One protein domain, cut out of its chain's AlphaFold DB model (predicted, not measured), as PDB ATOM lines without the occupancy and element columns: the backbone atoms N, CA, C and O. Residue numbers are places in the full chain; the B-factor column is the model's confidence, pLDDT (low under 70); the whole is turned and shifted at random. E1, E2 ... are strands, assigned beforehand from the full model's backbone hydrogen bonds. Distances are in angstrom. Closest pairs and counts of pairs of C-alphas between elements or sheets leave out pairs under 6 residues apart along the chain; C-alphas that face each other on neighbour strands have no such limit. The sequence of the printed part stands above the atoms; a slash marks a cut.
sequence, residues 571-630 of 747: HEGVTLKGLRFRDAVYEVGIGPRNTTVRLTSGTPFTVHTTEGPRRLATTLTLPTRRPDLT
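AT A GLANCE: This is residues 571 to 630 of the 747 residues of the protein "HAD-superfamily hydrolase subfamily IA" of Streptomyces sp. HCCB10043 (UniProt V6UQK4). A strongly twisted sheet, E1 - E2 - E3 - E6, has the small hairpin E4 and E5 folded loosely over one face near E3 and E6. The sheet is antiparallel, and E1 E2 E3 form a meander, each strand the antiparallel neighbour of the one before. The 60 printed residues, all strand in class, hold six named strands, E1 to E6, and no named helix. The whole is elongated, 38 by 25 by 15 A, and only just compact, close to loose, with a radius of gyration of the C-alphas of 12.1 A.

HOW THE PARTS SIT: E1, residues 574 to 581, bends by 65 degrees at residue 578. It forms a hairpin with E2, residues 584 to 590; N 576 and O 588 are 2.8 A apart. E2 and E3, residues 594 to 601, form another, with N 589 and O 596 at 2.8 A. E4, residues 605 to 609, and E5, residues 612 to 616, form the third, with N 607 and O 614 at 2.8 A. The closest C-alphas of E3 and E5, Leu 599 and Leu 616, are 6.6 A apart. E6, residues 619 to 623, is antiparallel to E3, with N 597 and O 620 at 2.8 A.

IN THESE COORDINATES: C-alpha 574 begins E1 at (-3.510, -41.158, 34.282), and C-alpha 623 ends E6 at (-11.174, -31.871, 26.663). From first to last C-alpha, E1 measures 19.5 A, E2 19.2 A and E3 22.0 A.

THE WHOLE: The C-alphas farthest apart, Asp 583 and Thr 630, are 38.4 A apart. The printed part has no cut, the five links are tight, and no printed residue is under 70 in pLDDT.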
ATOM      1  N   HIS A 571       2.009 -35.097  34.361       95.50
ATOM      2  CA  HIS A 571       2.146 -34.775  32.932       95.50
ATOM      3  C   HIS A 571       2.181 -35.981  31.972       95.50
ATOM      4  O   HIS A 571       1.832 -35.820  30.800       95.50
ATOM      5  N   GLU A 572       2.568 -37.174  32.441       97.06
ATOM      6  CA  GLU A 572       2.495 -38.420  31.657       97.06
ATOM      7  C   GLU A 572       1.057 -38.968  31.518       97.06
ATOM      8  O   GLU A 572       0.802 -39.863  30.709       97.06
ATOM      9  N   GLY A 573       0.098 -38.387  32.244       98.19
ATOM     10  CA  GLY A 573      -1.311 -38.762  32.244       98.19
ATOM     11  C   GLY A 573      -1.667 -39.813  33.295       98.19
ATOM     12  O   GLY A 573      -0.819 -40.331  34.013       98.19
ATOM     13  N   VAL A 574      -2.957 -40.136  33.377       98.69
ATOM     14  CA  VAL A 574      -3.510 -41.158  34.282       98.69
ATOM     15  C   VAL A 574      -4.452 -42.055  33.493       98.69
ATOM     16  O   VAL A 574      -5.262 -41.564  32.712       98.69
ATOM     17  N   THR A 575      -4.385 -43.373  33.683       98.75
ATOM     18  CA  THR A 575      -5.318 -44.315  33.042       98.75
ATOM     19  C   THR A 575      -6.069 -45.141  34.073       98.75
ATOM     20  O   THR A 575      -5.468 -45.931  34.793       98.75
ATOM     21  N   LEU A 576      -7.393 -45.021  34.091       98.69
ATOM     22  CA  LEU A 576      -8.285 -45.860  34.881       98.69
ATOM     23  C   LEU A 576      -8.836 -46.981  34.003       98.69
ATOM     24  O   LEU A 576      -9.479 -46.722  32.981       98.69
ATOM     25  N   LYS A 577      -8.591 -48.230  34.401       98.06
ATOM     26  CA  LYS A 577      -9.031 -49.425  33.676       98.06
ATOM     27  C   LYS A 577     -10.155 -50.147  34.395       98.06
ATOM     28  O   LYS A 577     -10.133 -50.267  35.616       98.06
ATOM     29  N   GLY A 578     -11.081 -50.708  33.621       97.69
ATOM     30  CA  GLY A 578     -12.119 -51.593  34.149       97.69
ATOM     31  C   GLY A 578     -13.184 -50.882  34.985       97.69
ATOM     32  O   GLY A 578     -13.755 -51.512  35.874       97.69
ATOM     33  N   LEU A 579     -13.449 -49.600  34.708       98.50
ATOM     34  CA  LEU A 579     -14.566 -48.873  35.309       98.50
ATOM     35  C   LEU A 579     -15.899 -49.492  34.871       98.50
ATOM     36  O   LEU A 579     -16.000 -50.065  33.781       98.50
ATOM     37  N   ARG A 580     -16.921 -49.385  35.722       98.06
ATOM     38  CA  ARG A 580     -18.217 -50.050  35.557       98.06
ATOM     39  C   ARG A 580     -19.365 -49.054  35.593       98.06
ATOM     40  O   ARG A 580     -19.426 -48.191  36.462       98.06
ATOM     41  N   PHE A 581     -20.299 -49.215  34.664       98.31
ATOM     42  CA  PHE A 581     -21.589 -48.534  34.694       98.31
ATOM     43  C   PHE A 581     -22.637 -49.425  34.036       98.31
ATOM     44  O   PHE A 581     -22.566 -49.704  32.842       98.31
ATOM     45  N   ARG A 582     -23.610 -49.882  34.820       96.94
ATOM     46  CA  ARG A 582     -24.586 -50.911  34.447       96.94
ATOM     47  C   ARG A 582     -23.858 -52.175  33.981       96.94
ATOM     48  O   ARG A 582     -22.979 -52.674  34.681       96.94
ATOM     49  N   ASP A 583     -24.197 -52.691  32.808       96.81
ATOM     50  CA  ASP A 583     -23.527 -53.823  32.171       96.81
ATOM     51  C   ASP A 583     -22.227 -53.430  31.443       96.81
ATOM     52  O   ASP A 583     -21.485 -54.306  30.995       96.81
ATOM     53  N   ALA A 584     -21.929 -52.130  31.325       98.19
ATOM     54  CA  ALA A 584     -20.778 -51.632  30.592       98.19
ATOM     55  C   ALA A 584     -19.476 -51.673  31.399       98.19
ATOM     56  O   ALA A 584     -19.432 -51.395  32.603       98.19
ATOM     57  N   VAL A 585     -18.391 -51.958  30.682       98.56
ATOM     58  CA  VAL A 585     -17.009 -51.794  31.135       98.56
ATOM     59  C   VAL A 585     -16.342 -50.764  30.252       98.56
ATOM     60  O   VAL A 585     -16.438 -50.839  29.025       98.56
ATOM     61  N   TYR A 586     -15.656 -49.809  30.863       98.62
ATOM     62  CA  TYR A 586     -14.982 -48.747  30.138       98.62
ATOM     63  C   TYR A 586     -13.651 -48.371  30.789       98.62
ATOM     64  O   TYR A 586     -13.324 -48.778  31.905       98.62
ATOM     65  N   GLU A 587     -12.850 -47.623  30.044       98.69
ATOM     66  CA  GLU A 587     -11.570 -47.082  30.487       98.69
ATOM     67  C   GLU A 587     -11.548 -45.574  30.270       98.69
ATOM     68  O   GLU A 587     -12.155 -45.073  29.318       98.69
ATOM     69  N   VAL A 588     -10.830 -44.862  31.135       98.81
ATOM     70  CA  VAL A 588     -10.602 -43.419  31.018       98.81
ATOM     71  C   VAL A 588      -9.099 -43.168  31.021       98.81
ATOM     72  O   VAL A 588      -8.430 -43.450  32.009       98.81
ATOM     73  N   GLY A 589      -8.564 -42.656  29.915       98.75
ATOM     74  CA  GLY A 589      -7.176 -42.210  29.796       98.75
ATOM     75  C   GLY A 589      -7.110 -40.689  29.780       98.75
ATOM     76  O   GLY A 589      -7.405 -40.087  28.748       98.75
ATOM     77  N   ILE A 590      -6.741 -40.081  30.905       98.75
ATOM     78  CA  ILE A 590      -6.619 -38.633  31.095       98.75
ATOM     79  C   ILE A 590      -5.240 -38.192  30.603       98.75
ATOM     80  O   ILE A 590      -4.226 -38.466  31.245       98.75
ATOM     81  N   GLY A 591      -5.198 -37.526  29.451       98.19
ATOM     82  CA  GLY A 591      -3.985 -36.930  28.895       98.19
ATOM     83  C   GLY A 591      -3.911 -35.417  29.133       98.19
ATOM     84  O   GLY A 591      -4.909 -34.794  29.497       98.19
ATOM     85  N   PRO A 592      -2.759 -34.778  28.852       96.31
ATOM     86  CA  PRO A 592      -2.495 -33.373  29.188       96.31
ATOM     87  C   PRO A 592      -3.355 -32.342  28.449       96.31
ATOM     88  O   PRO A 592      -3.370 -31.177  28.843       96.31
ATOM     89  N   ARG A 593      -4.022 -32.749  27.364       96.50
ATOM     90  CA  ARG A 593      -4.946 -31.909  26.579       96.50
ATOM     91  C   ARG A 593      -6.310 -32.559  26.401       96.50
ATOM     92  O   ARG A 593      -7.324 -31.881  26.484       96.50
ATOM     93  N   ASN A 594      -6.310 -33.864  26.144       97.88
ATOM     94  CA  ASN A 594      -7.507 -34.630  25.844       97.88
ATOM     95  C   ASN A 594      -7.578 -35.859  26.745       97.88
ATOM     96  O   ASN A 594      -6.564 -36.513  26.994       97.88
ATOM     97  N   THR A 595      -8.791 -36.199  27.154       98.62
ATOM     98  CA  THR A 595      -9.134 -37.431  27.850       98.62
ATOM     99  C   THR A 595      -9.853 -38.362  26.887       98.62
ATOM    100  O   THR A 595     -10.781 -37.960  26.192       98.62
ATOM    101  N   THR A 596      -9.437 -39.622  26.846       98.62
ATOM    102  CA  THR A 596     -10.111 -40.671  26.075       98.62
ATOM    103  C   THR A 596     -11.007 -41.482  26.998       98.62
ATOM    104  O   THR A 596     -10.578 -41.895  28.071       98.62
ATOM    105  N   VAL A 597     -12.251 -41.717  26.593       98.75
ATOM    106  CA  VAL A 597     -13.197 -42.592  27.291       98.75
ATOM    107  C   VAL A 597     -13.562 -43.705  26.332       98.75
ATOM    108  O   VAL A 597     -14.131 -43.433  25.279       98.75
ATOM    109  N   ARG A 598     -13.218 -44.949  26.653       98.69
ATOM    110  CA  ARG A 598     -13.366 -46.085  25.738       98.69
ATOM    111  C   ARG A 598     -14.256 -47.156  26.341       98.69
ATOM    112  O   ARG A 598     -13.911 -47.722  27.373       98.69
ATOM    113  N   LEU A 599     -15.359 -47.472  25.669       98.69
ATOM    114  CA  LEU A 599     -16.174 -48.645  25.961       98.69
ATOM    115  C   LEU A 599     -15.389 -49.895  25.565       98.69
ATOM    116  O   LEU A 599     -14.964 -50.037  24.418       98.69
ATOM    117  N   THR A 600     -15.171 -50.795  26.515       98.31
ATOM    118  CA  THR A 600     -14.452 -52.051  26.276       98.31
ATOM    119  C   THR A 600     -15.402 -53.229  26.122       98.31
ATOM    120  O   THR A 600     -15.096 -54.153  25.373       98.31
ATOM    121  N   SER A 601     -16.558 -53.197  26.791       98.25
ATOM    122  CA  SER A 601     -17.644 -54.170  26.628       98.25
ATOM    123  C   SER A 601     -18.961 -53.645  27.213       98.25
ATOM    124  O   SER A 601     -18.957 -52.671  27.965       98.25
ATOM    125  N   GLY A 602     -20.074 -54.307  26.885       97.81
ATOM    126  CA  GLY A 602     -21.419 -53.976  27.369       97.81
ATOM    127  C   GLY A 602     -22.134 -52.909  26.538       97.81
ATOM    128  O   GLY A 602     -21.704 -52.559  25.436       97.81
ATOM    129  N   THR A 603     -23.271 -52.436  27.041       97.94
ATOM    130  CA  THR A 603     -24.186 -51.579  26.281       97.94
ATOM    131  C   THR A 603     -23.710 -50.120  26.216       97.94
ATOM    132  O   THR A 603     -23.356 -49.540  27.243       97.94
ATOM    133  N   PRO A 604     -23.761 -49.462  25.037       98.25
ATOM    134  CA  PRO A 604     -23.502 -48.030  24.919       98.25
ATOM    135  C   PRO A 604     -24.396 -47.185  25.829       98.25
ATOM    136  O   PRO A 604     -25.615 -47.367  25.842       98.25
ATOM    137  N   PHE A 605     -23.848 -46.161  26.479       98.19
ATOM    138  CA  PHE A 605     -24.587 -45.305  27.419       98.19
ATOM    139  C   PHE A 605     -24.260 -43.814  27.235       98.19
ATOM    140  O   PHE A 605     -23.383 -43.451  26.450       98.19
ATOM    141  N   THR A 606     -25.013 -42.943  27.907       98.44
ATOM    142  CA  THR A 606     -24.834 -41.485  27.832       98.44
ATOM    143  C   THR A 606     -23.784 -41.004  28.830       98.44
ATOM    144  O   THR A 606     -23.857 -41.311  30.021       98.44
ATOM    145  N   VAL A 607     -22.835 -40.212  28.338       98.50
ATOM    146  CA  VAL A 607     -21.863 -39.446  29.117       98.50
ATOM    147  C   VAL A 607     -22.226 -37.969  29.005       98.50
ATOM    148  O   VAL A 607     -22.179 -37.398  27.919       98.50
ATOM    149  N   HIS A 608     -22.589 -37.345  30.116       97.94
ATOM    150  CA  HIS A 608     -22.772 -35.906  30.241       97.94
ATOM    151  C   HIS A 608     -21.409 -35.229  30.373       97.94
ATOM    152  O   HIS A 608     -20.622 -35.586  31.250       97.94
ATOM    153  N   THR A 609     -21.135 -34.264  29.501       95.50
ATOM    154  CA  THR A 609     -19.898 -33.475  29.501       95.50
ATOM    155  C   THR A 609     -20.246 -31.991  29.592       95.50
ATOM    156  O   THR A 609     -21.413 -31.606  29.483       95.50
ATOM    157  N   THR A 610     -19.239 -31.136  29.753       88.12
ATOM    158  CA  THR A 610     -19.402 -29.674  29.693       88.12
ATOM    159  C   THR A 610     -19.903 -29.176  28.331       88.12
ATOM    160  O   THR A 610     -20.531 -28.125  28.258       88.12
ATOM    161  N   GLU A 611     -19.697 -29.950  27.261       91.50
ATOM    162  CA  GLU A 611     -20.209 -29.680  25.909       91.50
ATOM    163  C   GLU A 611     -21.613 -30.273  25.664       91.50
ATOM    164  O   GLU A 611     -22.161 -30.143  24.569       91.50
ATOM    165  N   GLY A 612     -22.197 -30.952  26.658       93.81
ATOM    166  CA  GLY A 612     -23.500 -31.615  26.580       93.81
ATOM    167  C   GLY A 612     -23.430 -33.152  26.554       93.81
ATOM    168  O   GLY A 612     -22.355 -33.750  26.621       93.81
ATOM    169  N   PRO A 613     -24.585 -33.839  26.492       96.94
ATOM    170  CA  PRO A 613     -24.642 -35.299  26.508       96.94
ATOM    171  C   PRO A 613     -24.080 -35.915  25.220       96.94
ATOM    172  O   PRO A 613     -24.440 -35.539  24.105       96.94
ATOM    173  N   ARG A 614     -23.220 -36.925  25.368       97.56
ATOM    174  CA  ARG A 614     -22.591 -37.687  24.280       97.56
ATOM    175  C   ARG A 614     -22.823 -39.177  24.493       97.56
ATOM    176  O   ARG A 614     -22.748 -39.675  25.611       97.56
ATOM    177  N   ARG A 615     -23.087 -39.928  23.422       97.69
ATOM    178  CA  ARG A 615     -23.245 -41.389  23.507       97.69
ATOM    179  C   ARG A 615     -21.879 -42.070  23.419       97.69
ATOM    180  O   ARG A 615     -21.212 -41.964  22.394       97.69
ATOM    181  N   LEU A 616     -21.485 -42.814  24.449       98.19
ATOM    182  CA  LEU A 616     -20.300 -43.666  24.417       98.19
ATOM    183  C   LEU A 616     -20.662 -45.021  23.796       98.19
ATOM    184  O   LEU A 616     -21.235 -45.872  24.470       98.19
ATOM    185  N   ALA A 617     -20.339 -45.213  22.514       97.44
ATOM    186  CA  ALA A 617     -20.519 -46.489  21.806       97.44
ATOM    187  C   ALA A 617     -19.201 -47.212  21.491       97.44
ATOM    188  O   ALA A 617     -19.173 -48.435  21.415       97.44
ATOM    189  N   THR A 618     -18.110 -46.464  21.319       97.75
ATOM    190  CA  THR A 618     -16.756 -47.001  21.125       97.75
ATOM    191  C   THR A 618     -15.768 -46.170  21.932       97.75
ATOM    192  O   THR A 618     -15.400 -46.560  23.034       97.75
ATOM    193  N   THR A 619     -15.415 -44.983  21.443       98.38
ATOM    194  CA  THR A 619     -14.507 -44.050  22.107       98.38
ATOM    195  C   THR A 619     -15.059 -42.633  22.014       98.38
ATOM    196  O   THR A 619     -15.512 -42.206  20.954       98.38
ATOM    197  N   LEU A 620     -14.991 -41.896  23.119       98.06
ATOM    198  CA  LEU A 620     -15.167 -40.451  23.169       98.06
ATOM    199  C   LEU A 620     -13.829 -39.791  23.489       98.06
ATOM    200  O   LEU A 620     -13.041 -40.311  24.278       98.06
ATOM    201  N   THR A 621     -13.608 -38.623  22.901       98.06
ATOM    202  CA  THR A 621     -12.516 -37.727  23.277       98.06
ATOM    203  C   THR A 621     -13.135 -36.501  23.923       98.06
ATOM    204  O   THR A 621     -13.990 -35.859  23.316       98.06
ATOM    205  N   LEU A 622     -12.725 -36.213  25.152       97.88
ATOM    206  CA  LEU A 622     -13.164 -35.076  25.951       97.88
ATOM    207  C   LEU A 622     -11.989 -34.106  26.132       97.88
ATOM    208  O   LEU A 622     -10.849 -34.574  26.222       97.88
ATOM    209  N   PRO A 623     -12.217 -32.788  26.217       97.12
ATOM    210  CA  PRO A 623     -11.174 -31.871  26.663       97.12
ATOM    211  C   PRO A 623     -10.775 -32.198  28.111       97.12
ATOM    212  O   PRO A 623     -11.636 -32.453  28.952       97.12
ATOM    213  N   THR A 624      -9.475 -32.193  28.410       98.19
ATOM    214  CA  THR A 624      -8.977 -32.272  29.792       98.19
ATOM    215  C   THR A 624      -8.852 -30.859  30.346       98.19
ATOM    216  O   THR A 624      -8.134 -30.038  29.769       98.19
ATOM    217  N   ARG A 625      -9.507 -30.564  31.474       97.81
ATOM    218  CA  ARG A 625      -9.338 -29.280  32.162       97.81
ATOM    219  C   ARG A 625      -7.900 -29.122  32.651       97.81
ATOM    220  O   ARG A 625      -7.280 -30.066  33.143       97.81
ATOM    221  N   ARG A 626      -7.386 -27.901  32.503       97.75
ATOM    222  CA  ARG A 626      -6.043 -27.479  32.913       97.75
ATOM    223  C   ARG A 626      -6.107 -26.129  33.634       97.75
ATOM    224  O   ARG A 626      -5.692 -25.124  33.052       97.75
ATOM    225  N   PRO A 627      -6.674 -26.074  34.858       97.06
ATOM    226  CA  PRO A 627      -6.759 -24.826  35.623       97.06
ATOM    227  C   PRO A 627      -5.390 -24.165  35.834       97.06
ATOM    228  O   PRO A 627      -5.286 -22.938  35.852       97.06
ATOM    229  N   ASP A 628      -4.325 -24.967  35.883       96.38
ATOM    230  CA  ASP A 628      -2.929 -24.538  35.986       96.38
ATOM    231  C   ASP A 628      -2.463 -23.672  34.802       96.38
ATOM    232  O   ASP A 628      -1.566 -22.843  34.954       96.38
ATOM    233  N   LEU A 629      -3.091 -23.822  33.629       96.44
ATOM    234  CA  LEU A 629      -2.791 -23.052  32.419       96.44
ATOM    235  C   LEU A 629      -3.609 -21.763  32.287       96.44
ATOM    236  O   LEU A 629      -3.453 -21.050  31.291       96.44
ATOM    237  N   THR A 630      -4.463 -21.441  33.262       96.69
ATOM    238  CA  THR A 630      -5.120 -20.130  33.310       96.69
ATOM    239  C   THR A 630      -4.045 -19.034  33.222       96.69
ATOM    240  O   THR A 630      -2.982 -19.183  33.831       96.69
TER     241      THR A 630